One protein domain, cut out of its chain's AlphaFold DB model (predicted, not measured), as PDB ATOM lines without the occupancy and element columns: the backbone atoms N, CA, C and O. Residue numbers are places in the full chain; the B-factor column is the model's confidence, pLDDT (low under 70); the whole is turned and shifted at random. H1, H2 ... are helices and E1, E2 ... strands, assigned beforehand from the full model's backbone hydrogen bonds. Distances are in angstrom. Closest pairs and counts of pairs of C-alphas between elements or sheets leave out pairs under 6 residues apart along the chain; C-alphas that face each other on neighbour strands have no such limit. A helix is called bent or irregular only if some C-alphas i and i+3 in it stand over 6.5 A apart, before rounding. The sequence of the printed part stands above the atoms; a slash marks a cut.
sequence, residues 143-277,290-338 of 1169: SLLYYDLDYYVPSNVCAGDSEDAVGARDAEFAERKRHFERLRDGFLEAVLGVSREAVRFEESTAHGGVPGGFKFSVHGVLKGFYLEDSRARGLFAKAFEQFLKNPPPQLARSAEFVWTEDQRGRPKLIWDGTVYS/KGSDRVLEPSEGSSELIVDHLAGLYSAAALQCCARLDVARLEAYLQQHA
ATOM      1  N   SER A 143      53.949  39.934 -41.209       95.19
ATOM      2  CA  SER A 143      52.549  39.808 -40.811       95.19
ATOM      3  C   SER A 143      52.171  38.367 -40.516       95.19
ATOM      4  O   SER A 143      52.553  37.467 -41.260       95.19
ATOM      5  N   LEU A 144      51.332  38.157 -39.510       95.94
ATOM      6  CA  LEU A 144      50.557  36.927 -39.363       95.94
ATOM      7  C   LEU A 144      49.713  36.665 -40.630       95.94
ATOM      8  O   LEU A 144      49.498  37.560 -41.449       95.94
ATOM      9  N   LEU A 145      49.235  35.434 -40.812       93.44
ATOM     10  CA  LEU A 145      48.305  35.087 -41.897       93.44
ATOM     11  C   LEU A 145      46.873  35.464 -41.483       93.44
ATOM     12  O   LEU A 145      46.431  35.080 -40.405       93.44
ATOM     13  N   TYR A 146      46.136  36.197 -42.324       94.56
ATOM     14  CA  TYR A 146      44.798  36.720 -41.996       94.56
ATOM     15  C   TYR A 146      43.740  36.484 -43.094       94.56
ATOM     16  O   TYR A 146      44.067  36.151 -44.238       94.56
ATOM     17  N   TYR A 147      42.456  36.651 -42.775       94.06
ATOM     18  CA  TYR A 147      41.364  36.638 -43.759       94.06
ATOM     19  C   TYR A 147      40.190  37.542 -43.362       94.06
ATOM     20  O   TYR A 147      39.848  37.645 -42.188       94.06
ATOM     21  N   ASP A 148      39.539  38.144 -44.359       93.38
ATOM     22  CA  ASP A 148      38.245  38.829 -44.229       93.38
ATOM     23  C   ASP A 148      37.184  37.982 -44.961       93.38
ATOM     24  O   ASP A 148      37.400  37.555 -46.100       93.38
ATOM     25  N   LEU A 149      36.066  37.688 -44.299       94.38
ATOM     26  CA  LEU A 149      34.878  37.059 -44.883       94.38
ATOM     27  C   LEU A 149      33.741  38.073 -44.876       94.38
ATOM     28  O   LEU A 149      33.445  38.639 -43.830       94.38
ATOM     29  N   ASP A 150      33.059  38.256 -46.004       90.62
ATOM     30  CA  ASP A 150      32.050  39.299 -46.190       90.62
ATOM     31  C   ASP A 150      30.866  38.733 -47.015       90.62
ATOM     32  O   ASP A 150      30.903  38.707 -48.252       90.62
ATOM     33  N   TYR A 151      29.815  38.267 -46.323       90.44
ATOM     34  CA  TYR A 151      28.624  37.594 -46.881       90.44
ATOM     35  C   TYR A 151      27.337  38.391 -46.595       90.44
ATOM     36  O   TYR A 151      27.197  39.018 -45.545       90.44
ATOM     37  N   TYR A 152      26.396  38.403 -47.542       86.62
ATOM     38  CA  TYR A 152      25.251  39.319 -47.568       86.62
ATOM     39  C   TYR A 152      23.945  38.591 -47.892       86.62
ATOM     40  O   TYR A 152      23.906  37.764 -48.800       86.62
ATOM     41  N   VAL A 153      22.866  38.952 -47.192       83.44
ATOM     42  CA  VAL A 153      21.528  38.374 -47.367       83.44
ATOM     43  C   VAL A 153      20.513  39.487 -47.673       83.44
ATOM     44  O   VAL A 153      20.280  40.333 -46.810       83.44
ATOM     45  N   PRO A 154      19.900  39.513 -48.872       76.69
ATOM     46  CA  PRO A 154      18.897  40.514 -49.254       76.69
ATOM     47  C   PRO A 154      17.645  40.573 -48.354       76.69
ATOM     48  O   PRO A 154      17.113  39.539 -47.942       76.69
ATOM     49  N   SER A 155      17.109  41.781 -48.127       70.25
ATOM     50  CA  SER A 155      15.898  42.019 -47.316       70.25
ATOM     51  C   SER A 155      14.639  41.317 -47.831       70.25
ATOM     52  O   SER A 155      13.774  40.983 -47.033       70.25
ATOM     53  N   ASN A 156      14.519  41.060 -49.137       63.44
ATOM     54  CA  ASN A 156      13.364  40.343 -49.696       63.44
ATOM     55  C   ASN A 156      13.358  38.836 -49.371       63.44
ATOM     56  O   ASN A 156      12.360  38.175 -49.635       63.44
ATOM     57  N   VAL A 157      14.447  38.300 -48.806       59.38
ATOM     58  CA  VAL A 157      14.496  36.939 -48.242       59.38
ATOM     59  C   VAL A 157      14.424  36.979 -46.710       59.38
ATOM     60  O   VAL A 157      13.785  36.125 -46.109       59.38
ATOM     61  N   CYS A 158      14.977  38.019 -46.078       52.81
ATOM     62  CA  CYS A 158      14.753  38.339 -44.661       52.81
ATOM     63  C   CYS A 158      13.461  39.162 -44.464       52.81
ATOM     64  O   CYS A 158      13.498  40.239 -43.867       52.81
ATOM     65  N   ALA A 159      12.333  38.704 -45.016       45.34
ATOM     66  CA  ALA A 159      11.070  39.450 -45.060       45.34
ATOM     67  C   ALA A 159      10.296  39.412 -43.719       45.34
ATOM     68  O   ALA A 159       9.140  38.996 -43.658       45.34
ATOM     69  N   GLY A 160      10.960  39.842 -42.644       55.00
ATOM     70  CA  GLY A 160      10.451  39.898 -41.276       55.00
ATOM     71  C   GLY A 160      11.535  39.545 -40.255       55.00
ATOM     72  O   GLY A 160      12.302  38.608 -40.462       55.00
ATOM     73  N   ASP A 161      11.564  40.259 -39.130       58.38
ATOM     74  CA  ASP A 161      12.446  39.974 -37.987       58.38
ATOM     75  C   ASP A 161      11.891  38.835 -37.099       58.38
ATOM     76  O   ASP A 161      11.936  38.903 -35.871       58.38
ATOM     77  N   SER A 162      11.310  37.792 -37.707       69.50
ATOM     78  CA  SER A 162      10.843  36.611 -36.973       69.50
ATOM     79  C   SER A 162      12.015  35.716 -36.570       69.50
ATOM     80  O   SER A 162      13.011  35.607 -37.291       69.50
ATOM     81  N   GLU A 163      11.885  35.034 -35.429       70.19
ATOM     82  CA  GLU A 163      12.934  34.149 -34.901       70.19
ATOM     83  C   GLU A 163      13.309  33.043 -35.903       70.19
ATOM     84  O   GLU A 163      14.493  32.760 -36.084       70.19
ATOM     85  N   ASP A 164      12.333  32.505 -36.646       69.06
ATOM     86  CA  ASP A 164      12.560  31.530 -37.723       69.06
ATOM     87  C   ASP A 164      13.411  32.094 -38.874       69.06
ATOM     88  O   ASP A 164      14.322  31.425 -39.367       69.06
ATOM     89  N   ALA A 165      13.144  33.332 -39.312       68.06
ATOM     90  CA  ALA A 165      13.874  33.968 -40.411       68.06
ATOM     91  C   ALA A 165      15.305  34.344 -39.995       68.06
ATOM     92  O   ALA A 165      16.250  34.166 -40.769       68.06
ATOM     93  N   VAL A 166      15.476  34.807 -38.753       76.75
ATOM     94  CA  VAL A 166      16.783  35.046 -38.123       76.75
ATOM     95  C   VAL A 166      17.572  33.738 -38.009       76.75
ATOM     96  O   VAL A 166      18.703  33.663 -38.493       76.75
ATOM     97  N   GLY A 167      16.962  32.684 -37.462       76.94
ATOM     98  CA  GLY A 167      17.587  31.373 -37.289       76.94
ATOM     99  C   GLY A 167      17.996  30.721 -38.613       76.94
ATOM    100  O   GLY A 167      19.117  30.228 -38.732       76.94
ATOM    101  N   ALA A 168      17.141  30.772 -39.640       73.31
ATOM    102  CA  ALA A 168      17.456  30.242 -40.968       73.31
ATOM    103  C   ALA A 168      18.623  30.994 -41.642       73.31
ATOM    104  O   ALA A 168      19.517  30.371 -42.222       73.31
ATOM    105  N   ARG A 169      18.643  32.329 -41.532       84.19
ATOM    106  CA  ARG A 169      19.713  33.194 -42.054       84.19
ATOM    107  C   ARG A 169      21.060  32.894 -41.391       84.19
ATOM    108  O   ARG A 169      22.073  32.768 -42.081       84.19
ATOM    109  N   ASP A 170      21.069  32.780 -40.067       83.44
ATOM    110  CA  ASP A 170      22.294  32.567 -39.292       83.44
ATOM    111  C   ASP A 170      22.806  31.123 -39.451       83.44
ATOM    112  O   ASP A 170      24.018  30.901 -39.524       83.44
ATOM    113  N   ALA A 171      21.906  30.152 -39.650       81.06
ATOM    114  CA  ALA A 171      22.252  28.785 -40.033       81.06
ATOM    115  C   ALA A 171      22.901  28.690 -41.431       81.06
ATOM    116  O   ALA A 171      23.895  27.972 -41.573       81.06
ATOM    117  N   GLU A 172      22.414  29.424 -42.450       83.06
ATOM    118  CA  GLU A 172      23.073  29.458 -43.773       83.06
ATOM    119  C   GLU A 172      24.509  29.995 -43.645       83.06
ATOM    120  O   GLU A 172      25.447  29.415 -44.200       83.06
ATOM    121  N   PHE A 173      24.716  31.067 -42.872       89.06
ATOM    122  CA  PHE A 173      26.062  31.601 -42.663       89.06
ATOM    123  C   PHE A 173      26.969  30.632 -41.885       89.06
ATOM    124  O   PHE A 173      28.126  30.446 -42.270       89.06
ATOM    125  N   ALA A 174      26.458  29.962 -40.848       88.44
ATOM    126  CA  ALA A 174      27.219  28.976 -40.081       88.44
ATOM    127  C   ALA A 174      27.654  27.762 -40.931       88.44
ATOM    128  O   ALA A 174      28.787  27.291 -40.796       88.44
ATOM    129  N   GLU A 175      26.804  27.277 -41.846       87.00
ATOM    130  CA  GLU A 175      27.181  26.227 -42.803       87.00
ATOM    131  C   GLU A 175      28.283  26.713 -43.760       87.00
ATOM    132  O   GLU A 175      29.293  26.024 -43.951       87.00
ATOM    133  N   ARG A 176      28.149  27.932 -44.303       90.06
ATOM    134  CA  ARG A 176      29.157  28.538 -45.191       90.06
ATOM    135  C   ARG A 176      30.503  28.759 -44.495       90.06
ATOM    136  O   ARG A 176      31.533  28.410 -45.073       90.06
ATOM    137  N   LYS A 177      30.514  29.256 -43.250       92.75
ATOM    138  CA  LYS A 177      31.736  29.424 -42.439       92.75
ATOM    139  C   LYS A 177      32.444  28.083 -42.231       92.75
ATOM    140  O   LYS A 177      33.623  27.970 -42.554       92.75
ATOM    141  N   ARG A 178      31.706  27.040 -41.834       92.62
ATOM    142  CA  ARG A 178      32.233  25.672 -41.653       92.62
ATOM    143  C   ARG A 178      32.855  25.087 -42.926       92.62
ATOM    144  O   ARG A 178      33.821  24.327 -42.856       92.62
ATOM    145  N   HIS A 179      32.310  25.406 -44.099       91.94
ATOM    146  CA  HIS A 179      32.890  24.974 -45.372       91.94
ATOM    147  C   HIS A 179      34.098  25.821 -45.810       91.94
ATOM    148  O   HIS A 179      35.044  25.248 -46.355       91.94
ATOM    149  N   PHE A 180      34.143  27.123 -45.498       94.94
ATOM    150  CA  PHE A 180      35.364  27.928 -45.640       94.94
ATOM    151  C   PHE A 180      36.501  27.406 -44.751       94.94
ATOM    152  O   PHE A 180      37.611  27.217 -45.238       94.94
ATOM    153  N   GLU A 181      36.225  27.111 -43.478       94.25
ATOM    154  CA  GLU A 181      37.206  26.581 -42.519       94.25
ATOM    155  C   GLU A 181      37.856  25.289 -43.031       94.25
ATOM    156  O   GLU A 181      39.077  25.179 -43.060       94.25
ATOM    157  N   ARG A 182      37.063  24.354 -43.572       93.81
ATOM    158  CA  ARG A 182      37.575  23.118 -44.195       93.81
ATOM    159  C   ARG A 182      38.518  23.364 -45.379       93.81
ATOM    160  O   ARG A 182      39.452  22.590 -45.572       93.81
ATOM    161  N   LEU A 183      38.279  24.407 -46.177       94.38
ATOM    162  CA  LEU A 183      39.153  24.786 -47.296       94.38
ATOM    163  C   LEU A 183      40.422  25.491 -46.807       94.38
ATOM    164  O   LEU A 183      41.514  25.167 -47.265       94.38
ATOM    165  N   ARG A 184      40.276  26.424 -45.859       95.44
ATOM    166  CA  ARG A 184      41.368  27.122 -45.169       95.44
ATOM    167  C   ARG A 184      42.338  26.123 -44.546       95.44
ATOM    168  O   ARG A 184      43.526  26.164 -44.842       95.44
ATOM    169  N   ASP A 185      41.825  25.196 -43.747       94.94
ATOM    170  CA  ASP A 185      42.637  24.231 -43.005       94.94
ATOM    171  C   ASP A 185      43.248  23.186 -43.945       94.94
ATOM    172  O   ASP A 185      44.418  22.847 -43.803       94.94
ATOM    173  N   GLY A 186      42.512  22.768 -44.982       94.31
ATOM    174  CA  GLY A 186      43.048  21.925 -46.052       94.31
ATOM    175  C   GLY A 186      44.175  22.585 -46.858       94.31
ATOM    176  O   GLY A 186      45.102  21.895 -47.270       94.31
ATOM    177  N   PHE A 187      44.143  23.907 -47.057       96.00
ATOM    178  CA  PHE A 187      45.240  24.656 -47.682       96.00
ATOM    179  C   PHE A 187      46.441  24.816 -46.737       96.00
ATOM    180  O   PHE A 187      47.584  24.598 -47.144       96.00
ATOM    181  N   LEU A 188      46.190  25.169 -45.470       95.62
ATOM    182  CA  LEU A 188      47.220  25.276 -44.432       95.62
ATOM    183  C   LEU A 188      47.995  23.957 -44.285       95.62
ATOM    184  O   LEU A 188      49.224  23.967 -44.287       95.62
ATOM    185  N   GLU A 189      47.282  22.832 -44.262       94.00
ATOM    186  CA  GLU A 189      47.829  21.478 -44.185       94.00
ATOM    187  C   GLU A 189      48.539  21.058 -45.484       94.00
ATOM    188  O   GLU A 189      49.741  20.790 -45.470       94.00
ATOM    189  N   ALA A 190      47.830  21.028 -46.620       91.56
ATOM    190  CA  ALA A 190      48.339  20.414 -47.850       91.56
ATOM    191  C   ALA A 190      49.334  21.284 -48.635       91.56
ATOM    192  O   ALA A 190      50.158  20.739 -49.369       91.56
ATOM    193  N   VAL A 191      49.268  22.616 -48.508       94.38
ATOM    194  CA  VAL A 191      50.154  23.545 -49.237       94.38
ATOM    195  C   VAL A 191      51.225  24.118 -48.315       94.38
ATOM    196  O   VAL A 191      52.410  24.046 -48.634       94.38
ATOM    197  N   LEU A 192      50.844  24.659 -47.155       93.62
ATOM    198  CA  LEU A 192      51.796  25.307 -46.245       93.62
ATOM    199  C   LEU A 192      52.465  24.347 -45.245       93.62
ATOM    200  O   LEU A 192      53.534  24.673 -44.733       93.62
ATOM    201  N   GLY A 193      51.916  23.149 -45.019       92.19
ATOM    202  CA  GLY A 193      52.462  22.169 -44.071       92.19
ATOM    203  C   GLY A 193      52.203  22.492 -42.596       92.19
ATOM    204  O   GLY A 193      52.910  21.977 -41.733       92.19
ATOM    205  N   VAL A 194      51.223  23.348 -42.300       94.38
ATOM    206  CA  VAL A 194      50.771  23.650 -40.935       94.38
ATOM    207  C   VAL A 194      49.803  22.552 -40.497       94.38
ATOM    208  O   VAL A 194      48.754  22.377 -41.114       94.38
ATOM    209  N   SER A 195      50.142  21.797 -39.447       90.94
ATOM    210  CA  SER A 195      49.262  20.736 -38.942       90.94
ATOM    211  C   SER A 195      48.014  21.322 -38.273       90.94
ATOM    212  O   SER A 195      48.049  22.430 -37.731       90.94
ATOM    213  N   ARG A 196      46.896  20.589 -38.302       86.56
ATOM    214  CA  ARG A 196      45.591  21.090 -37.831       86.56
ATOM    215  C   ARG A 196      45.589  21.435 -36.343       86.56
ATOM    216  O   ARG A 196      44.906  22.363 -35.932       86.56
ATOM    217  N   GLU A 197      46.394  20.733 -35.555       87.56
ATOM    218  CA  GLU A 197      46.578  20.945 -34.116       87.56
ATOM    219  C   GLU A 197      47.276  22.281 -33.813       87.56
ATOM    220  O   GLU A 197      47.105  22.836 -32.729       87.56
ATOM    221  N   ALA A 198      48.043  22.813 -34.772       89.00
ATOM    222  CA  ALA A 198      48.698  24.114 -34.685       89.00
ATOM    223  C   ALA A 198      47.833  25.270 -35.237       89.00
ATOM    224  O   ALA A 198      48.212  26.436 -35.104       89.00
ATOM    225  N   VAL A 199      46.676  24.986 -35.849       91.94
ATOM    226  CA  VAL A 199      45.790  26.018 -36.406       91.94
ATOM    227  C   VAL A 199      44.952  26.659 -35.298       91.94
ATOM    228  O   VAL A 199      43.881  26.175 -34.935       91.94
ATOM    229  N   ARG A 200      45.412  27.810 -34.796       93.44
ATOM    230  CA  ARG A 200      44.639  28.693 -33.910       93.44
ATOM    231  C   ARG A 200      44.433  30.057 -34.558       93.44
ATOM    232  O   ARG A 200      45.399  30.785 -34.784       93.44
ATOM    233  N   PHE A 201      43.177  30.422 -34.789       95.12
ATOM    234  CA  PHE A 201      42.784  31.772 -35.188       95.12
ATOM    235  C   PHE A 201      42.219  32.538 -33.992       95.12
ATOM    236  O   PHE A 201      41.440  31.985 -33.224       95.12
ATOM    237  N   GLU A 202      42.573  33.815 -33.880       97.00
ATOM    238  CA  GLU A 202      41.748  34.790 -33.162       97.00
ATOM    239  C   GLU A 202      40.803  35.415 -34.196       97.00
ATOM    240  O   GLU A 202      41.259  35.896 -35.237       97.00
ATOM    241  N   GLU A 203      39.494  35.362 -33.952       96.31
ATOM    242  CA  GLU A 203      38.467  35.873 -34.863       96.31
ATOM    243  C   GLU A 203      37.664  37.016 -34.243       96.31
ATOM    244  O   GLU A 203      37.385  37.039 -33.044       96.31
ATOM    245  N   SER A 204      37.221  37.947 -35.082       95.88
ATOM    246  CA  SER A 204      36.270  38.991 -34.712       95.88
ATOM    247  C   SER A 204      35.173  39.161 -35.762       95.88
ATOM    248  O   SER A 204      35.396  39.014 -36.963       95.88
ATOM    249  N   THR A 205      33.956  39.462 -35.318       95.06
ATOM    250  CA  THR A 205      32.748  39.561 -36.143       95.06
ATOM    251  C   THR A 205      32.179  40.976 -36.159       95.06
ATOM    252  O   THR A 205      32.307  41.735 -35.204       95.06
ATOM    253  N   ALA A 206      31.537  41.354 -37.262       92.69
ATOM    254  CA  ALA A 206      30.758  42.591 -37.358       92.69
ATOM    255  C   ALA A 206      29.431  42.301 -38.072       92.69
ATOM    256  O   ALA A 206      29.242  42.667 -39.232       92.69
ATOM    257  N   HIS A 207      28.548  41.538 -37.432       91.75
ATOM    258  CA  HIS A 207      27.251  41.140 -37.993       91.75
ATOM    259  C   HIS A 207      26.207  42.261 -37.819       91.75
ATOM    260  O   HIS A 207      26.355  43.113 -36.945       91.75
ATOM    261  N   GLY A 208      25.178  42.315 -38.670       88.81
ATOM    262  CA  GLY A 208      24.073  43.269 -38.513       88.81
ATOM    263  C   GLY A 208      23.405  43.718 -39.815       88.81
ATOM    264  O   GLY A 208      23.844  43.382 -40.917       88.81
ATOM    265  N   GLY A 209      22.351  44.523 -39.673       83.62
ATOM    266  CA  GLY A 209      21.629  45.136 -40.788       83.62
ATOM    267  C   GLY A 209      22.472  46.132 -41.596       83.62
ATOM    268  O   GLY A 209      23.404  46.760 -41.087       83.62
ATOM    269  N   VAL A 210      22.132  46.268 -42.876       81.88
ATOM    270  CA  VAL A 210      22.698  47.223 -43.841       81.88
ATOM    271  C   VAL A 210      21.600  47.660 -44.829       81.88
ATOM    272  O   VAL A 210      20.587  46.971 -44.953       81.88
ATOM    273  N   PRO A 211      21.756  48.767 -45.578       77.88
ATOM    274  CA  PRO A 211      20.789  49.135 -46.613       77.88
ATOM    275  C   PRO A 211      20.545  47.986 -47.609       77.88
ATOM    276  O   PRO A 211      21.473  47.521 -48.270       77.88
ATOM    277  N   GLY A 212      19.293  47.523 -47.690       77.25
ATOM    278  CA  GLY A 212      18.851  46.441 -48.579       77.25
ATOM    279  C   GLY A 212      19.065  45.003 -48.081       77.25
ATOM    280  O   GLY A 212      18.751  44.073 -48.832       77.25
ATOM    281  N   GLY A 213      19.586  44.780 -46.864       85.25
ATOM    282  CA  GLY A 213      19.761  43.421 -46.342       85.25
ATOM    283  C   GLY A 213      20.424  43.299 -44.967       85.25
ATOM    284  O   GLY A 213      20.546  44.250 -44.202       85.25
ATOM    285  N   PHE A 214      20.893  42.094 -44.665       87.44
ATOM    286  CA  PHE A 214      21.731  41.782 -43.508       87.44
ATOM    287  C   PHE A 214      23.132  41.389 -43.981       87.44
ATOM    288  O   PHE A 214      23.284  40.791 -45.049       87.44
ATOM    289  N   LYS A 215      24.171  41.716 -43.208       90.06
ATOM    290  CA  LYS A 215      25.556  41.439 -43.588       90.06
ATOM    291  C   LYS A 215      26.379  40.836 -42.457       90.06
ATOM    292  O   LYS A 215      26.582  41.445 -41.406       90.06
ATOM    293  N   PHE A 216      26.942  39.672 -42.754       92.62
ATOM    294  CA  PHE A 216      27.958  39.009 -41.959       92.62
ATOM    295  C   PHE A 216      29.337  39.479 -42.423       92.62
ATOM    296  O   PHE A 216      29.610  39.576 -43.620       92.62
ATOM    297  N   SER A 217      30.204  39.763 -41.458       93.06
ATOM    298  CA  SER A 217      31.615  40.078 -41.672       93.06
ATOM    299  C   SER A 217      32.435  39.357 -40.594       93.06
ATOM    300  O   SER A 217      32.044  39.449 -39.426       93.06
ATOM    301  N   VAL A 218      33.530  38.671 -40.948       95.19
ATOM    302  CA  VAL A 218      34.451  37.976 -40.014       95.19
ATOM    303  C   VAL A 218      35.904  38.273 -40.384       95.19
ATOM    304  O   VAL A 218      36.292  38.099 -41.531       95.19
ATOM    305  N   HIS A 219      36.698  38.698 -39.405       95.00
ATOM    306  CA  HIS A 219      38.115  39.049 -39.508       95.00
ATOM    307  C   HIS A 219      38.909  38.046 -38.663       95.00
ATOM    308  O   HIS A 219      38.766  38.050 -37.444       95.00
ATOM    309  N   GLY A 220      39.703  37.165 -39.281       95.75
ATOM    310  CA  GLY A 220      40.499  36.146 -38.577       95.75
ATOM    311  C   GLY A 220      42.009  36.323 -38.754       95.75
ATOM    312  O   GLY A 220      42.455  36.628 -39.860       95.75
ATOM    313  N   VAL A 221      42.797  36.089 -37.695       96.19
ATOM    314  CA  VAL A 221      44.276  36.123 -37.713       96.19
ATOM    315  C   VAL A 221      44.878  34.848 -37.101       96.19
ATOM    316  O   VAL A 221      44.592  34.513 -35.953       96.19
ATOM    317  N   LEU A 222      45.726  34.145 -37.860       96.06
ATOM    318  CA  LEU A 222      46.428  32.920 -37.453       96.06
ATOM    319  C   LEU A 222      47.528  33.244 -36.437       96.06
ATOM    320  O   LEU A 222      48.327  34.154 -36.655       96.06
ATOM    321  N   LYS A 223      47.615  32.479 -35.351       95.06
ATOM    322  CA  LYS A 223      48.683  32.597 -34.350       95.06
ATOM    323  C   LYS A 223      49.809  31.597 -34.597       95.06
ATOM    324  O   LYS A 223      49.594  30.528 -35.152       95.06
ATOM    325  N   GLY A 224      51.023  31.979 -34.199       94.19
ATOM    326  CA  GLY A 224      52.228  31.152 -34.312       94.19
ATOM    327  C   GLY A 224      52.884  31.098 -35.698       94.19
ATOM    328  O   GLY A 224      53.966  30.531 -35.803       94.19
ATOM    329  N   PHE A 225      52.302  31.704 -36.743       96.06
ATOM    330  CA  PHE A 225      52.813  31.627 -38.122       96.06
ATOM    331  C   PHE A 225      52.792  32.982 -38.837       96.06
ATOM    332  O   PHE A 225      51.785  33.689 -38.777       96.06
ATOM    333  N   TYR A 226      53.870  33.329 -39.552       96.31
ATOM    334  CA  TYR A 226      53.999  34.624 -40.236       96.31
ATOM    335  C   TYR A 226      54.533  34.552 -41.677       96.31
ATOM    336  O   TYR A 226      55.261  33.638 -42.063       96.31
ATOM    337  N   LEU A 227      54.170  35.571 -42.456       94.81
ATOM    338  CA  LEU A 227      54.641  35.904 -43.797       94.81
ATOM    339  C   LEU A 227      55.579  37.117 -43.697       94.81
ATOM    340  O   LEU A 227      55.280  38.083 -42.996       94.81
ATOM    341  N   GLU A 228      56.718  37.058 -44.380       93.31
ATOM    342  CA  GLU A 228      57.842  37.985 -44.174       93.31
ATOM    343  C   GLU A 228      57.607  39.394 -44.745       93.31
ATOM    344  O   GLU A 228      57.964  40.379 -44.105       93.31
ATOM    345  N   ASP A 229      56.971  39.500 -45.915       90.06
ATOM    346  CA  ASP A 229      56.830  40.749 -46.670       90.06
ATOM    347  C   ASP A 229      55.537  40.800 -47.524       90.06
ATOM    348  O   ASP A 229      54.683  39.900 -47.507       90.06
ATOM    349  N   SER A 230      55.380  41.868 -48.314       88.25
ATOM    350  CA  SER A 230      54.285  42.009 -49.286       88.25
ATOM    351  C   SER A 230      54.314  40.979 -50.422       88.25
ATOM    352  O   SER A 230      53.246  40.666 -50.957       88.25
ATOM    353  N   ARG A 231      55.478  40.418 -50.790       91.00
ATOM    354  CA  ARG A 231      55.587  39.342 -51.792       91.00
ATOM    355  C   ARG A 231      54.987  38.050 -51.247       91.00
ATOM    356  O   ARG A 231      54.145  37.460 -51.920       91.00
ATOM    357  N   ALA A 232      55.361  37.641 -50.038       91.94
ATOM    358  CA  ALA A 232      54.830  36.474 -49.342       91.94
ATOM    359  C   ALA A 232      53.308  36.588 -49.162       91.94
ATOM    360  O   ALA A 232      52.573  35.669 -49.524       91.94
ATOM    361  N   ARG A 233      52.821  37.761 -48.727       92.19
ATOM    362  CA  ARG A 233      51.386  38.104 -48.696       92.19
ATOM    363  C   ARG A 233      50.704  37.974 -50.065       92.19
ATOM    364  O   ARG A 233      49.660  37.332 -50.177       92.19
ATOM    365  N   GLY A 234      51.296  38.539 -51.117       89.75
ATOM    366  CA  GLY A 234      50.755  38.492 -52.479       89.75
ATOM    367  C   GLY A 234      50.800  37.108 -53.142       89.75
ATOM    368  O   GLY A 234      49.994  36.833 -54.031       89.75
ATOM    369  N   LEU A 235      51.716  36.233 -52.719       91.31
ATOM    370  CA  LEU A 235      51.789  34.830 -53.140       91.31
ATOM    371  C   LEU A 235      50.773  33.969 -52.390       91.31
ATOM    372  O   LEU A 235      50.068  33.194 -53.033       91.31
ATOM    373  N   PHE A 236      50.635  34.157 -51.071       94.38
ATOM    374  CA  PHE A 236      49.607  33.492 -50.268       94.38
ATOM    375  C   PHE A 236      48.211  33.757 -50.839       94.38
ATOM    376  O   PHE A 236      47.490  32.809 -51.134       94.38
ATOM    377  N   ALA A 237      47.864  35.028 -51.075       92.19
ATOM    378  CA  ALA A 237      46.551  35.400 -51.595       92.19
ATOM    379  C   ALA A 237      46.226  34.695 -52.925       92.19
ATOM    380  O   ALA A 237      45.138  34.151 -53.077       92.19
ATOM    381  N   LYS A 238      47.189  34.632 -53.857       89.50
ATOM    382  CA  LYS A 238      47.022  33.958 -55.156       89.50
ATOM    383  C   LYS A 238      46.911  32.442 -55.034       89.50
ATOM    384  O   LYS A 238      46.056  31.845 -55.679       89.50
ATOM    385  N   ALA A 239      47.774  31.821 -54.231       92.75
ATOM    386  CA  ALA A 239      47.761  30.376 -54.021       92.75
ATOM    387  C   ALA A 239      46.460  29.929 -53.339       92.75
ATOM    388  O   ALA A 239      45.844  28.955 -53.767       92.75
ATOM    389  N   PHE A 240      46.000  30.680 -52.335       94.19
ATOM    390  CA  PHE A 240      44.756  30.387 -51.634       94.19
ATOM    391  C   PHE A 240      43.527  30.635 -52.519       94.19
ATOM    392  O   PHE A 240      42.654  29.778 -52.581       94.19
ATOM    393  N   GLU A 241      43.478  31.727 -53.291       89.81
ATOM    394  CA  GLU A 241      42.396  31.962 -54.260       89.81
ATOM    395  C   GLU A 241      42.320  30.847 -55.322       89.81
ATOM    396  O   GLU A 241      41.231  30.372 -55.648       89.81
ATOM    397  N   GLN A 242      43.470  30.381 -55.824       85.81
ATOM    398  CA  GLN A 242      43.548  29.268 -56.775       85.81
ATOM    399  C   GLN A 242      43.080  27.941 -56.150       85.81
ATOM    400  O   GLN A 242      42.383  27.176 -56.818       85.81
ATOM    401  N   PHE A 243      43.377  27.699 -54.870       90.94
ATOM    402  CA  PHE A 243      42.891  26.536 -54.115       90.94
ATOM    403  C   PHE A 243      41.385  26.613 -53.807       90.94
ATOM    404  O   PHE A 243      40.695  25.604 -53.893       90.94
ATOM    405  N   LEU A 244      40.839  27.797 -53.500       89.06
ATOM    406  CA  LEU A 244      39.390  28.001 -53.329       89.06
ATOM    407  C   LEU A 244      38.617  27.787 -54.645       89.06
ATOM    408  O   LEU A 244      37.455  27.378 -54.618       89.06
ATOM    409  N   LYS A 245      39.258  28.052 -55.791       81.50
ATOM    410  CA  LYS A 245      38.722  27.786 -57.136       81.50
ATOM    411  C   LYS A 245      38.844  26.316 -57.545       81.50
ATOM    412  O   LYS A 245      37.894  25.775 -58.101       81.50
ATOM    413  N   ASN A 246      39.986  25.683 -57.272       80.25
ATOM    414  CA  ASN A 246      40.326  24.325 -57.710       80.25
ATOM    415  C   ASN A 246      40.850  23.470 -56.532       80.25
ATOM    416  O   ASN A 246      42.029  23.103 -56.515       80.25
ATOM    417  N   PRO A 247      40.018  23.163 -55.520       83.94
ATOM    418  CA  PRO A 247      40.449  22.353 -54.384       83.94
ATOM    419  C   PRO A 247      40.596  20.868 -54.772       83.94
ATOM    420  O   PRO A 247      39.995  20.415 -55.752       83.94
ATOM    421  N   PRO A 248      41.318  20.064 -53.969       80.88
ATOM    422  CA  PRO A 248      41.329  18.607 -54.100       80.88
ATOM    423  C   PRO A 248      39.909  17.994 -54.080       80.88
ATOM    424  O   PRO A 248      39.033  18.543 -53.403       80.88
ATOM    425  N   PRO A 249      39.655  16.843 -54.739       75.06
ATOM    426  CA  PRO A 249      38.308  16.272 -54.884       75.06
ATOM    427  C   PRO A 249      37.534  16.098 -53.569       75.06
ATOM    428  O   PRO A 249      36.351  16.424 -53.494       75.06
ATOM    429  N   GLN A 250      38.212  15.685 -52.494       81.19
ATOM    430  CA  GLN A 250      37.639  15.529 -51.151       81.19
ATOM    431  C   GLN A 250      37.180  16.850 -50.495       81.19
ATOM    432  O   GLN A 250      36.460  16.832 -49.498       81.19
ATOM    433  N   LEU A 251      37.576  17.998 -51.053       83.62
ATOM    434  CA  LEU A 251      37.174  19.342 -50.635       83.62
ATOM    435  C   LEU A 251      36.296  20.069 -51.671       83.62
ATOM    436  O   LEU A 251      35.740  21.112 -51.329       83.62
ATOM    437  N   ALA A 252      36.096  19.523 -52.878       77.94
ATOM    438  CA  ALA A 252      35.338  20.156 -53.967       77.94
ATOM    439  C   ALA A 252      33.936  20.625 -53.545       77.94
ATOM    440  O   ALA A 252      33.586  21.787 -53.746       77.94
ATOM    441  N   ARG A 253      33.177  19.778 -52.833       77.38
ATOM    442  CA  ARG A 253      31.859  20.139 -52.274       77.38
ATOM    443  C   ARG A 253      31.903  21.362 -51.346       77.38
ATOM    444  O   ARG A 253      30.899  22.052 -51.216       77.38
ATOM    445  N   SER A 254      33.026  21.641 -50.682       83.69
ATOM    446  CA  SER A 254      33.152  22.814 -49.805       83.69
ATOM    447  C   SER A 254      33.326  24.117 -50.581       83.69
ATOM    448  O   SER A 254      32.898  25.156 -50.078       83.69
ATOM    449  N   ALA A 255      33.887  24.081 -51.798       83.19
ATOM    450  CA  ALA A 255      34.023  25.282 -52.624       83.19
ATOM    451  C   ALA A 255      32.655  25.904 -52.940       83.19
ATOM    452  O   ALA A 255      32.502  27.116 -52.843       83.19
ATOM    453  N   GLU A 256      31.631  25.090 -53.210       78.88
ATOM    454  CA  GLU A 256      30.276  25.562 -53.550       78.88
ATOM    455  C   GLU A 256      29.671  26.531 -52.522       78.88
ATOM    456  O   GLU A 256      28.888  27.411 -52.875       78.88
ATOM    457  N   PHE A 257      30.030  26.372 -51.244       83.69
ATOM    458  CA  PHE A 257      29.515  27.182 -50.140       83.69
ATOM    459  C   PHE A 257      30.260  28.509 -49.967       83.69
ATOM    460  O   PHE A 257      29.691  29.451 -49.406       83.69
ATOM    461  N   VAL A 258      31.503  28.612 -50.452       86.62
ATOM    462  CA  VAL A 258      32.252  29.878 -50.427       86.62
ATOM    463  C   VAL A 258      31.931  30.783 -51.614       86.62
ATOM    464  O   VAL A 258      32.349  31.938 -51.604       86.62
ATOM    465  N   TRP A 259      31.147  30.313 -52.590       83.44
ATOM    466  CA  TRP A 259      30.563  31.141 -53.647       83.44
ATOM    467  C   TRP A 259      29.150  31.618 -53.279       83.44
ATOM    468  O   TRP A 259      28.335  30.886 -52.713       83.44
ATOM    469  N   THR A 260      28.858  32.872 -53.607       79.06
ATOM    470  CA  THR A 260      27.555  33.529 -53.453       79.06
ATOM    471  C   THR A 260      27.304  34.448 -54.645       79.06
ATOM    472  O   THR A 260      28.238  34.823 -55.349       79.06
ATOM    473  N   GLU A 261      26.062  34.863 -54.851       72.62
ATOM    474  CA  GLU A 261      25.749  35.990 -55.732       72.62
ATOM    475  C   GLU A 261      26.011  37.323 -55.000       72.62
ATOM    476  O   GLU A 261      25.801  37.424 -53.785       72.62
ATOM    477  N   ASP A 262      26.493  38.343 -55.720       67.50
ATOM    478  CA  ASP A 262      26.518  39.736 -55.253       67.50
ATOM    479  C   ASP A 262      25.144  40.423 -55.434       67.50
ATOM    480  O   ASP A 262      24.186  39.831 -55.931       67.50
ATOM    481  N   GLN A 263      25.030  41.702 -55.056       58.91
ATOM    482  CA  GLN A 263      23.792  42.491 -55.206       58.91
ATOM    483  C   GLN A 263      23.304  42.655 -56.667       58.91
ATOM    484  O   GLN A 263      22.244  43.240 -56.883       58.91
ATOM    485  N   ARG A 264      24.055  42.175 -57.670       54.66
ATOM    486  CA  ARG A 264      23.712  42.188 -59.101       54.66
ATOM    487  C   ARG A 264      23.564  40.777 -59.693       54.66
ATOM    488  O   ARG A 264      23.423  40.653 -60.905       54.66
ATOM    489  N   GLY A 265      23.606  39.725 -58.869       58.97
ATOM    490  CA  GLY A 265      23.531  38.333 -59.329       58.97
ATOM    491  C   GLY A 265      24.855  37.763 -59.855       58.97
ATOM    492  O   GLY A 265      24.846  36.727 -60.515       58.97
ATOM    493  N   ARG A 266      25.998  38.424 -59.618       60.22
ATOM    494  CA  ARG A 266      27.301  37.973 -60.139       60.22
ATOM    495  C   ARG A 266      27.998  37.034 -59.146       60.22
ATOM    496  O   ARG A 266      27.969  37.330 -57.950       60.22
ATOM    497  N   PRO A 267      28.663  35.948 -59.591       68.50
ATOM    498  CA  PRO A 267      29.415  35.065 -58.701       68.50
ATOM    499  C   PRO A 267      30.540  35.804 -57.960       68.50
ATOM    500  O   PRO A 267      31.418  36.406 -58.578       68.50
ATOM    501  N   LYS A 268      30.548  35.715 -56.629       81.19
ATOM    502  CA  LYS A 268      31.563  36.290 -55.739       81.19
ATOM    503  C   LYS A 268      31.978  35.262 -54.685       81.19
ATOM    504  O   LYS A 268      31.134  34.554 -54.137       81.19
ATOM    505  N   LEU A 269      33.266  35.221 -54.342       87.50
ATOM    506  CA  LEU A 269      33.721  34.550 -53.123       87.50
ATOM    507  C   LEU A 269      33.252  35.320 -51.876       87.50
ATOM    508  O   LEU A 269      33.270  36.556 -51.845       87.50
ATOM    509  N   ILE A 270      32.883  34.590 -50.821       91.12
ATOM    510  CA  ILE A 270      32.661  35.168 -49.486       91.12
ATOM    511  C   ILE A 270      33.978  35.620 -48.842       91.12
ATOM    512  O   ILE A 270      33.951  36.510 -48.003       91.12
ATOM    513  N   TRP A 271      35.118  35.052 -49.250       93.81
ATOM    514  CA  TRP A 271      36.455  35.513 -48.867       93.81
ATOM    515  C   TRP A 271      36.848  36.764 -49.660       93.81
ATOM    516  O   TRP A 271      36.790  36.767 -50.891       93.81
ATOM    517  N   ASP A 272      37.253  37.823 -48.960       88.62
ATOM    518  CA  ASP A 272      37.690  39.081 -49.562       88.62
ATOM    519  C   ASP A 272      39.224  39.172 -49.589       88.62
ATOM    520  O   ASP A 272      39.873  39.599 -48.635       88.62
ATOM    521  N   GLY A 273      39.816  38.785 -50.720       85.19
ATOM    522  CA  GLY A 273      41.260  38.880 -50.946       85.19
ATOM    523  C   GLY A 273      41.805  40.312 -51.063       85.19
ATOM    524  O   GLY A 273      43.024  40.493 -51.095       85.19
ATOM    525  N   THR A 274      40.964  41.358 -51.111       82.12
ATOM    526  CA  THR A 274      41.446  42.739 -51.319       82.12
ATOM    527  C   THR A 274      42.269  43.274 -50.144       82.12
ATOM    528  O   THR A 274      43.098  44.165 -50.347       82.12
ATOM    529  N   VAL A 275      42.156  42.673 -48.954       81.31
ATOM    530  CA  VAL A 275      43.006  42.958 -47.778       81.31
ATOM    531  C   VAL A 275      44.496  42.625 -47.986       81.31
ATOM    532  O   VAL A 275      45.344  43.065 -47.208       81.31
ATOM    533  N   TYR A 276      44.831  41.902 -49.059       82.50
ATOM    534  CA  TYR A 276      46.202  41.638 -49.514       82.50
ATOM    535  C   TYR A 276      46.674  42.569 -50.650       82.50
ATOM    536  O   TYR A 276      47.853  42.556 -51.012       82.50
ATOM    537  N   SER A 277      45.776  43.386 -51.210       73.31
ATOM    538  CA  SER A 277      46.021  44.241 -52.383       73.31
ATOM    539  C   SER A 277      46.622  45.615 -52.018       73.31
ATOM    540  O   SER A 277      47.199  45.787 -50.942       73.31
ATOM    541  N   LYS A 290      33.078  53.717 -41.218       76.06
ATOM    542  CA  LYS A 290      32.375  55.003 -41.032       76.06
ATOM    543  C   LYS A 290      31.090  55.058 -41.859       76.06
ATOM    544  O   LYS A 290      31.108  54.723 -43.037       76.06
ATOM    545  N   GLY A 291      29.980  55.448 -41.228       71.62
ATOM    546  CA  GLY A 291      28.636  55.278 -41.799       71.62
ATOM    547  C   GLY A 291      28.025  53.882 -41.583       71.62
ATOM    548  O   GLY A 291      27.032  53.553 -42.221       71.62
ATOM    549  N   SER A 292      28.602  53.048 -40.710       79.12
ATOM    550  CA  SER A 292      28.016  51.780 -40.273       79.12
ATOM    551  C   SER A 292      28.236  51.568 -38.775       79.12
ATOM    552  O   SER A 292      29.359  51.670 -38.280       79.12
ATOM    553  N   ASP A 293      27.169  51.208 -38.068       80.75
ATOM    554  CA  ASP A 293      27.191  50.986 -36.616       80.75
ATOM    555  C   ASP A 293      27.625  49.557 -36.233       80.75
ATOM    556  O   ASP A 293      27.760  49.233 -35.056       80.75
ATOM    557  N   ARG A 294      27.922  48.705 -37.228       88.56
ATOM    558  CA  ARG A 294      28.490  47.358 -37.036       88.56
ATOM    559  C   ARG A 294      29.952  47.450 -36.581       88.56
ATOM    560  O   ARG A 294      30.881  47.468 -37.401       88.56
ATOM    561  N   VAL A 295      30.143  47.545 -35.268       89.56
ATOM    562  CA  VAL A 295      31.442  47.439 -34.584       89.56
ATOM    563  C   VAL A 295      32.022  46.033 -34.787       89.56
ATOM    564  O   VAL A 295      31.280  45.060 -34.894       89.56
ATOM    565  N   LEU A 296      33.350  45.931 -34.889       92.19
ATOM    566  CA  LEU A 296      34.076  44.662 -34.927       92.19
ATOM    567  C   LEU A 296      34.332  44.152 -33.500       92.19
ATOM    568  O   LEU A 296      35.082  44.773 -32.748       92.19
ATOM    569  N   GLU A 297      33.715  43.042 -33.127       94.12
ATOM    570  CA  GLU A 297      33.677  42.472 -31.773       94.12
ATOM    571  C   GLU A 297      34.369  41.097 -31.767       94.12
ATOM    572  O   GLU A 297      34.342  40.429 -32.797       94.12
ATOM    573  N   PRO A 298      35.010  40.636 -30.678       95.75
ATOM    574  CA  PRO A 298      35.653  39.320 -30.664       95.75
ATOM    575  C   PRO A 298      34.615  38.198 -30.828       95.75
ATOM    576  O   PRO A 298      33.518  38.273 -30.273       95.75
ATOM    577  N   SER A 299      34.954  37.161 -31.595       93.38
ATOM    578  CA  SER A 299      34.175  35.922 -31.672       93.38
ATOM    579  C   SER A 299      34.200  35.178 -30.336       93.38
ATOM    580  O   SER A 299      35.141  35.319 -29.551       93.38
ATOM    581  N   GLU A 300      33.212  34.312 -30.108       90.06
ATOM    582  CA  GLU A 300      33.243  33.364 -28.992       90.06
ATOM    583  C   GLU A 300      34.557  32.555 -28.999       90.06
ATOM    584  O   GLU A 300      35.007  32.076 -30.041       90.06
ATOM    585  N   GLY A 301      35.212  32.457 -27.839       89.75
ATOM    586  CA  GLY A 301      36.509  31.792 -27.680       89.75
ATOM    587  C   GLY A 301      37.744  32.591 -28.129       89.75
ATOM    588  O   GLY A 301      38.856  32.127 -27.887       89.75
ATOM    589  N   SER A 302      37.588  33.777 -28.732       95.25
ATOM    590  CA  SER A 302      38.706  34.661 -29.114       95.25
ATOM    591  C   SER A 302      39.004  35.731 -28.053       95.25
ATOM    592  O   SER A 302      38.132  36.130 -27.283       95.25
ATOM    593  N   SER A 303      40.245  36.225 -28.018       94.69
ATOM    594  CA  SER A 303      40.703  37.258 -27.077       94.69
ATOM    595  C   SER A 303      39.967  38.592 -27.254       94.69
ATOM    596  O   SER A 303      39.726  39.041 -28.374       94.69
ATOM    597  N   GLU A 304      39.676  39.291 -26.153       93.62
ATOM    598  CA  GLU A 304      39.127  40.656 -26.188       93.62
ATOM    599  C   GLU A 304      40.182  41.748 -26.457       93.62
ATOM    600  O   GLU A 304      39.834  42.923 -26.636       93.62
ATOM    601  N   LEU A 305      41.474  41.403 -26.441       93.06
ATOM    602  CA  LEU A 305      42.565  42.374 -26.505       93.06
ATOM    603  C   LEU A 305      42.859  42.785 -27.953       93.06
ATOM    604  O   LEU A 305      43.144  41.952 -28.804       93.06
ATOM    605  N   ILE A 306      42.890  44.095 -28.226       92.50
ATOM    606  CA  ILE A 306      43.139  44.641 -29.578       92.50
ATOM    607  C   ILE A 306      44.450  44.107 -30.188       92.50
ATOM    608  O   ILE A 306      44.491  43.850 -31.387       92.50
ATOM    609  N   VAL A 307      45.498  43.916 -29.373       93.19
ATOM    610  CA  VAL A 307      46.801  43.380 -29.814       93.19
ATOM    611  C   VAL A 307      46.699  41.968 -30.399       93.19
ATOM    612  O   VAL A 307      47.410  41.653 -31.351       93.19
ATOM    613  N   ASP A 308      45.768  41.146 -29.917       93.56
ATOM    614  CA  ASP A 308      45.586  39.779 -30.406       93.56
ATOM    615  C   ASP A 308      44.859  39.723 -31.760       93.56
ATOM    616  O   ASP A 308      44.885  38.687 -32.419       93.56
ATOM    617  N   HIS A 309      44.311  40.843 -32.239       94.62
ATOM    618  CA  HIS A 309      43.653  40.960 -33.551       94.62
ATOM    619  C   HIS A 309      44.448  41.808 -34.555       94.62
ATOM    620  O   HIS A 309      43.972  42.048 -35.666       94.62
ATOM    621  N   LEU A 310      45.655  42.256 -34.191       94.88
ATOM    622  CA  LEU A 310      46.601  42.861 -35.132       94.88
ATOM    623  C   LEU A 310      47.208  41.788 -36.046       94.88
ATOM    624  O   LEU A 310      47.533  40.682 -35.603       94.88
ATOM    625  N   ALA A 311      47.376  42.134 -37.320       94.88
ATOM    626  CA  ALA A 311      48.012  41.300 -38.328       94.88
ATOM    627  C   ALA A 311      49.527  41.553 -38.431       94.88
ATOM    628  O   ALA A 311      50.257  40.655 -38.842       94.88
ATOM    629  N   GLY A 312      50.021  42.745 -38.082       94.00
ATOM    630  CA  GLY A 312      51.435  43.118 -38.174       94.00
ATOM    631  C   GLY A 312      52.278  42.667 -36.977       94.00
ATOM    632  O   GLY A 312      51.857  42.747 -35.824       94.00
ATOM    633  N   LEU A 313      53.513  42.232 -37.242       92.81
ATOM    634  CA  LEU A 313      54.501  41.893 -36.214       92.81
ATOM    635  C   LEU A 313      55.508  43.037 -36.053       92.81
ATOM    636  O   LEU A 313      56.376  43.252 -36.898       92.81
ATOM    637  N   TYR A 314      55.380  43.778 -34.950       90.88
ATOM    638  CA  TYR A 314      56.098  45.039 -34.712       90.88
ATOM    639  C   TYR A 314      57.217  44.966 -33.659       90.88
ATOM    640  O   TYR A 314      57.778  45.996 -33.294       90.88
ATOM    641  N   SER A 315      57.556  43.777 -33.148       88.06
ATOM    642  CA  SER A 315      58.667  43.594 -32.206       88.06
ATOM    643  C   SER A 315      59.432  42.298 -32.471       88.06
ATOM    644  O   SER A 315      58.861  41.305 -32.926       88.06
ATOM    645  N   ALA A 316      60.730  42.291 -32.146       86.38
ATOM    646  CA  ALA A 316      61.579  41.109 -32.302       86.38
ATOM    647  C   ALA A 316      61.066  39.911 -31.483       86.38
ATOM    648  O   ALA A 316      61.087  38.789 -31.976       86.38
ATOM    649  N   ALA A 317      60.530  40.150 -30.281       86.75
ATOM    650  CA  ALA A 317      59.922  39.108 -29.453       86.75
ATOM    651  C   ALA A 317      58.667  38.498 -30.108       86.75
ATOM    652  O   ALA A 317      58.521  37.280 -30.138       86.75
ATOM    653  N   ALA A 318      57.784  39.319 -30.694       86.69
ATOM    654  CA  ALA A 318      56.602  38.814 -31.398       86.69
ATOM    655  C   ALA A 318      56.976  38.000 -32.653       86.69
ATOM    656  O   ALA A 318      56.315  37.009 -32.960       86.69
ATOM    657  N   LEU A 319      58.060  38.384 -33.339       90.56
ATOM    658  CA  LEU A 319      58.615  37.639 -34.471       90.56
ATOM    659  C   LEU A 319      59.241  36.301 -34.032       90.56
ATOM    660  O   LEU A 319      58.996  35.281 -34.663       90.56
ATOM    661  N   GLN A 320      60.002  36.289 -32.931       90.19
ATOM    662  CA  GLN A 320      60.625  35.084 -32.359       90.19
ATOM    663  C   GLN A 320      59.600  34.047 -31.873       90.19
ATOM    664  O   GLN A 320      59.870  32.851 -31.932       90.19
ATOM    665  N   CYS A 321      58.416  34.486 -31.441       91.19
ATOM    666  CA  CYS A 321      57.308  33.604 -31.060       91.19
ATOM    667  C   CYS A 321      56.529  33.008 -32.252       91.19
ATOM    668  O   CYS A 321      55.542  32.306 -32.025       91.19
ATOM    669  N   CYS A 322      56.921  33.281 -33.505       93.75
ATOM    670  CA  CYS A 322      56.220  32.806 -34.700       93.75
ATOM    671  C   CYS A 322      57.158  32.064 -35.669       93.75
ATOM    672  O   CYS A 322      58.253  32.525 -35.986       93.75
ATOM    673  N   ALA A 323      56.698  30.944 -36.225       94.94
ATOM    674  CA  ALA A 323      57.368  30.259 -37.323       94.94
ATOM    675  C   ALA A 323      57.152  31.013 -38.650       94.94
ATOM    676  O   ALA A 323      56.033  31.425 -38.972       94.94
ATOM    677  N   ARG A 324      58.210  31.170 -39.453       95.94
ATOM    678  CA  ARG A 324      58.092  31.731 -40.807       95.94
ATOM    679  C   ARG A 324      57.481  30.690 -41.744       95.94
ATOM    680  O   ARG A 324      57.997  29.579 -41.843       95.94
ATOM    681  N   LEU A 325      56.421  31.061 -42.455       94.56
ATOM    682  CA  LEU A 325      55.815  30.232 -43.495       94.56
ATOM    683  C   LEU A 325      56.721  30.166 -44.732       94.56
ATOM    684  O   LEU A 325      57.272  31.174 -45.174       94.56
ATOM    685  N   ASP A 326      56.862  28.969 -45.295       91.25
ATOM    686  CA  ASP A 326      57.744  28.717 -46.433       91.25
ATOM    687  C   ASP A 326      57.118  29.200 -47.753       91.25
ATOM    688  O   ASP A 326      56.221  28.575 -48.326       91.25
ATOM    689  N   VAL A 327      57.627  30.327 -48.252       91.75
ATOM    690  CA  VAL A 327      57.190  30.948 -49.509       91.75
ATOM    691  C   VAL A 327      57.503  30.065 -50.726       91.75
ATOM    692  O   VAL A 327      56.760  30.115 -51.707       91.75
ATOM    693  N   ALA A 328      58.522  29.197 -50.666       91.69
ATOM    694  CA  ALA A 328      58.852  28.304 -51.776       91.69
ATOM    695  C   ALA A 328      57.731  27.286 -52.045       91.69
ATOM    696  O   ALA A 328      57.494  26.935 -53.199       91.69
ATOM    697  N   ARG A 329      56.968  26.881 -51.018       93.56
ATOM    698  CA  ARG A 329      55.778  26.023 -51.182       93.56
ATOM    699  C   ARG A 329      54.652  26.723 -51.934       93.56
ATOM    700  O   ARG A 329      54.007  26.108 -52.777       93.56
ATOM    701  N   LEU A 330      54.439  28.013 -51.664       92.19
ATOM    702  CA  LEU A 330      53.450  28.829 -52.375       92.19
ATOM    703  C   LEU A 330      53.839  29.001 -53.849       92.19
ATOM    704  O   LEU A 330      52.983  28.908 -54.726       92.19
ATOM    705  N   GLU A 331      55.129  29.212 -54.131       89.88
ATOM    706  CA  GLU A 331      55.639  29.314 -55.504       89.88
ATOM    707  C   GLU A 331      55.595  27.960 -56.235       89.88
ATOM    708  O   GLU A 331      55.160  27.923 -57.383       89.88
ATOM    709  N   ALA A 332      55.931  26.847 -55.573       89.56
ATOM    710  CA  ALA A 332      55.810  25.498 -56.132       89.56
ATOM    711  C   ALA A 332      54.349  25.114 -56.426       89.56
ATOM    712  O   ALA A 332      54.051  24.640 -57.521       89.56
ATOM    713  N   TYR A 333      53.417  25.391 -55.506       89.00
ATOM    714  CA  TYR A 333      51.980  25.180 -55.723       89.00
ATOM    715  C   TYR A 333      51.459  26.004 -56.911       89.00
ATOM    716  O   TYR A 333      50.743  25.481 -57.762       89.00
ATOM    717  N   LEU A 334      51.864  27.275 -57.025       85.31
ATOM    718  CA  LEU A 334      51.495  28.143 -58.151       85.31
ATOM    719  C   LEU A 334      52.164  27.764 -59.484       85.31
ATOM    720  O   LEU A 334      51.673  28.181 -60.529       85.31
ATOM    721  N   GLN A 335      53.250  26.986 -59.470       82.31
ATOM    722  CA  GLN A 335      53.851  26.393 -60.672       82.31
ATOM    723  C   GLN A 335      53.140  25.089 -61.064       82.31
ATOM    724  O   GLN A 335      52.754  24.929 -62.217       82.31
ATOM    725  N   GLN A 336      52.903  24.188 -60.105       78.69
ATOM    726  CA  GLN A 336      52.200  22.916 -60.315       78.69
ATOM    727  C   GLN A 336      50.732  23.113 -60.730       78.69
ATOM    728  O   GLN A 336      50.206  22.345 -61.532       78.69
ATOM    729  N   HIS A 337      50.086  24.153 -60.199       70.06
ATOM    730  CA  HIS A 337      48.714  24.554 -60.513       70.06
ATOM    731  C   HIS A 337      48.655  25.897 -61.254       70.06
ATOM    732  O   HIS A 337      47.652  26.618 -61.174       70.06
ATOM    733  N   ALA A 338      49.714  26.222 -62.007       56.72
ATOM    734  CA  ALA A 338      49.616  27.166 -63.113       56.72
ATOM    735  C   ALA A 338      48.488  26.708 -64.063       56.72
ATOM    736  O   ALA A 338      48.262  25.502 -64.187       56.72
TER     737      ALA A 338
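AT A GLANCE: This is residues 143 to 277 and 290 to 338 of the 1169 residues of the protein "Herpes_ori_bp domain-containing protein" of Klebsormidium nitens (UniProt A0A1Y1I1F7). A long, narrow, twisted sheet stretches along the domain, with E1 and E4 side by side and E2 and E3 along the other side of E4, and the long helix H1 runs lengthwise along it, grazing E1 and E4. H2, H3 and H7 gather round residues 175 to 192 of H1, the small hairpin of E5 and E6 follows H3, and past the cut H5 packs on E2 and E4. The printed part has 184 residues with seven named helices and six named strands, in the order E1 H1 E2 E3 E4 H2 H3 E5 E6 H4 H5 H6 H7. The neighbour strands are antiparallel and the class is mixed, helices and strands. The whole is compact, with a radius of gyration of the C-alphas of 17.3 A and spans of 50 by 38 by 29 A.

HOW THE PARTS SIT: In the branched sheet, E4, residues 213 to 227, has three antiparallel neighbours. E1, residues 143 to 154, lies on one side of it, with N 149 and O 218 2.8 A apart, within hydrogen-bond range. E2, residues 201 to 205, and E3, residues 208 to 210, lie on the other side; N 204 and O 219 are 2.8 A apart, and N 210 and O 213 2.9 A. E3 and E4 form a hairpin, E2 runs on into E3 at 53 degrees, and E4 bends by 101 degrees at residue 224. H1, residues 163 to 192, is on this sheet but only grazes it, with residues 166 to 184. H2, residues 230 to 245, is the hub, touching four helices; its height over the sheet is 7.5 A, and it runs slantwise to the strands, at 52 degrees to E4 on the local plane. H2 touches H1 at a steep tilt of 63 degrees, opposite ways, the closest C-alphas being those of Leu 183 and Leu 244, 6.8 A apart. H3, residues 249 to 258, is irregular, with C-alphas 250 and 253 7.5 A apart; it touches H1 with closest C-alphas His 179 and Ser 254 at 4.9 A, and is not on the branched sheet. H7, residues 327 to 336, touches H2 at a steep tilt of 39 degrees, the same way, with closest C-alphas Ala 239 and Leu 334 at 6.0 A. E5, residues 259 to 261, and E6, residues 267 to 269, form an antiparallel hairpin, with N 268 and O 260 2.8 A apart. H4, residues 273 to 276, touches H2, with closest C-alphas Gly 234 and Tyr 276 at 6.3 A. H5, residues 306 to 309, and H6, residues 316 to 320, only graze the branched sheet and touch no helix. Every O i to N i+4 pair is within hydrogen-bond range in H1, H6 and H7; H2 has 11 of 12, H3 has 0 of 6 but 5 of 7 O i to N i+3 pairs, and H4 and H5 are too short for an O i to N i+4 pair.

IN THESE COORDINATES: E1 begins at C-alpha 143, (52.549, 39.808, -40.811), and is 34.7 A long; E4 is 35.8 A long. H1 is 41.4 A long and ends at C-alpha 192, (51.796, 25.307, -46.245). H2 is 22.5 A long, H3 15.5 A, and H7 14.4 A, ending at C-alpha 336, (52.200, 22.916, -60.315). E2 is 12.7 A long, and the other elements are shorter.

THE WHOLE: The C-alphas farthest apart are those of Ala 159 and Ala 316, at 52.1 A. Residues 278 to 289 are not printed, and C-alphas 277 and 290 are 20.8 A apart across the cut. Of the links that are printed whole, none is long. Residues 290 to 305 hold no named element, though residues 297 to 298 pair antiparallel with residues 204 to 205 of E2. The mean pLDDT of the printed part is 86.3; residues 156 to 162, 164 to 165, 262 to 267 and 338 are under 70.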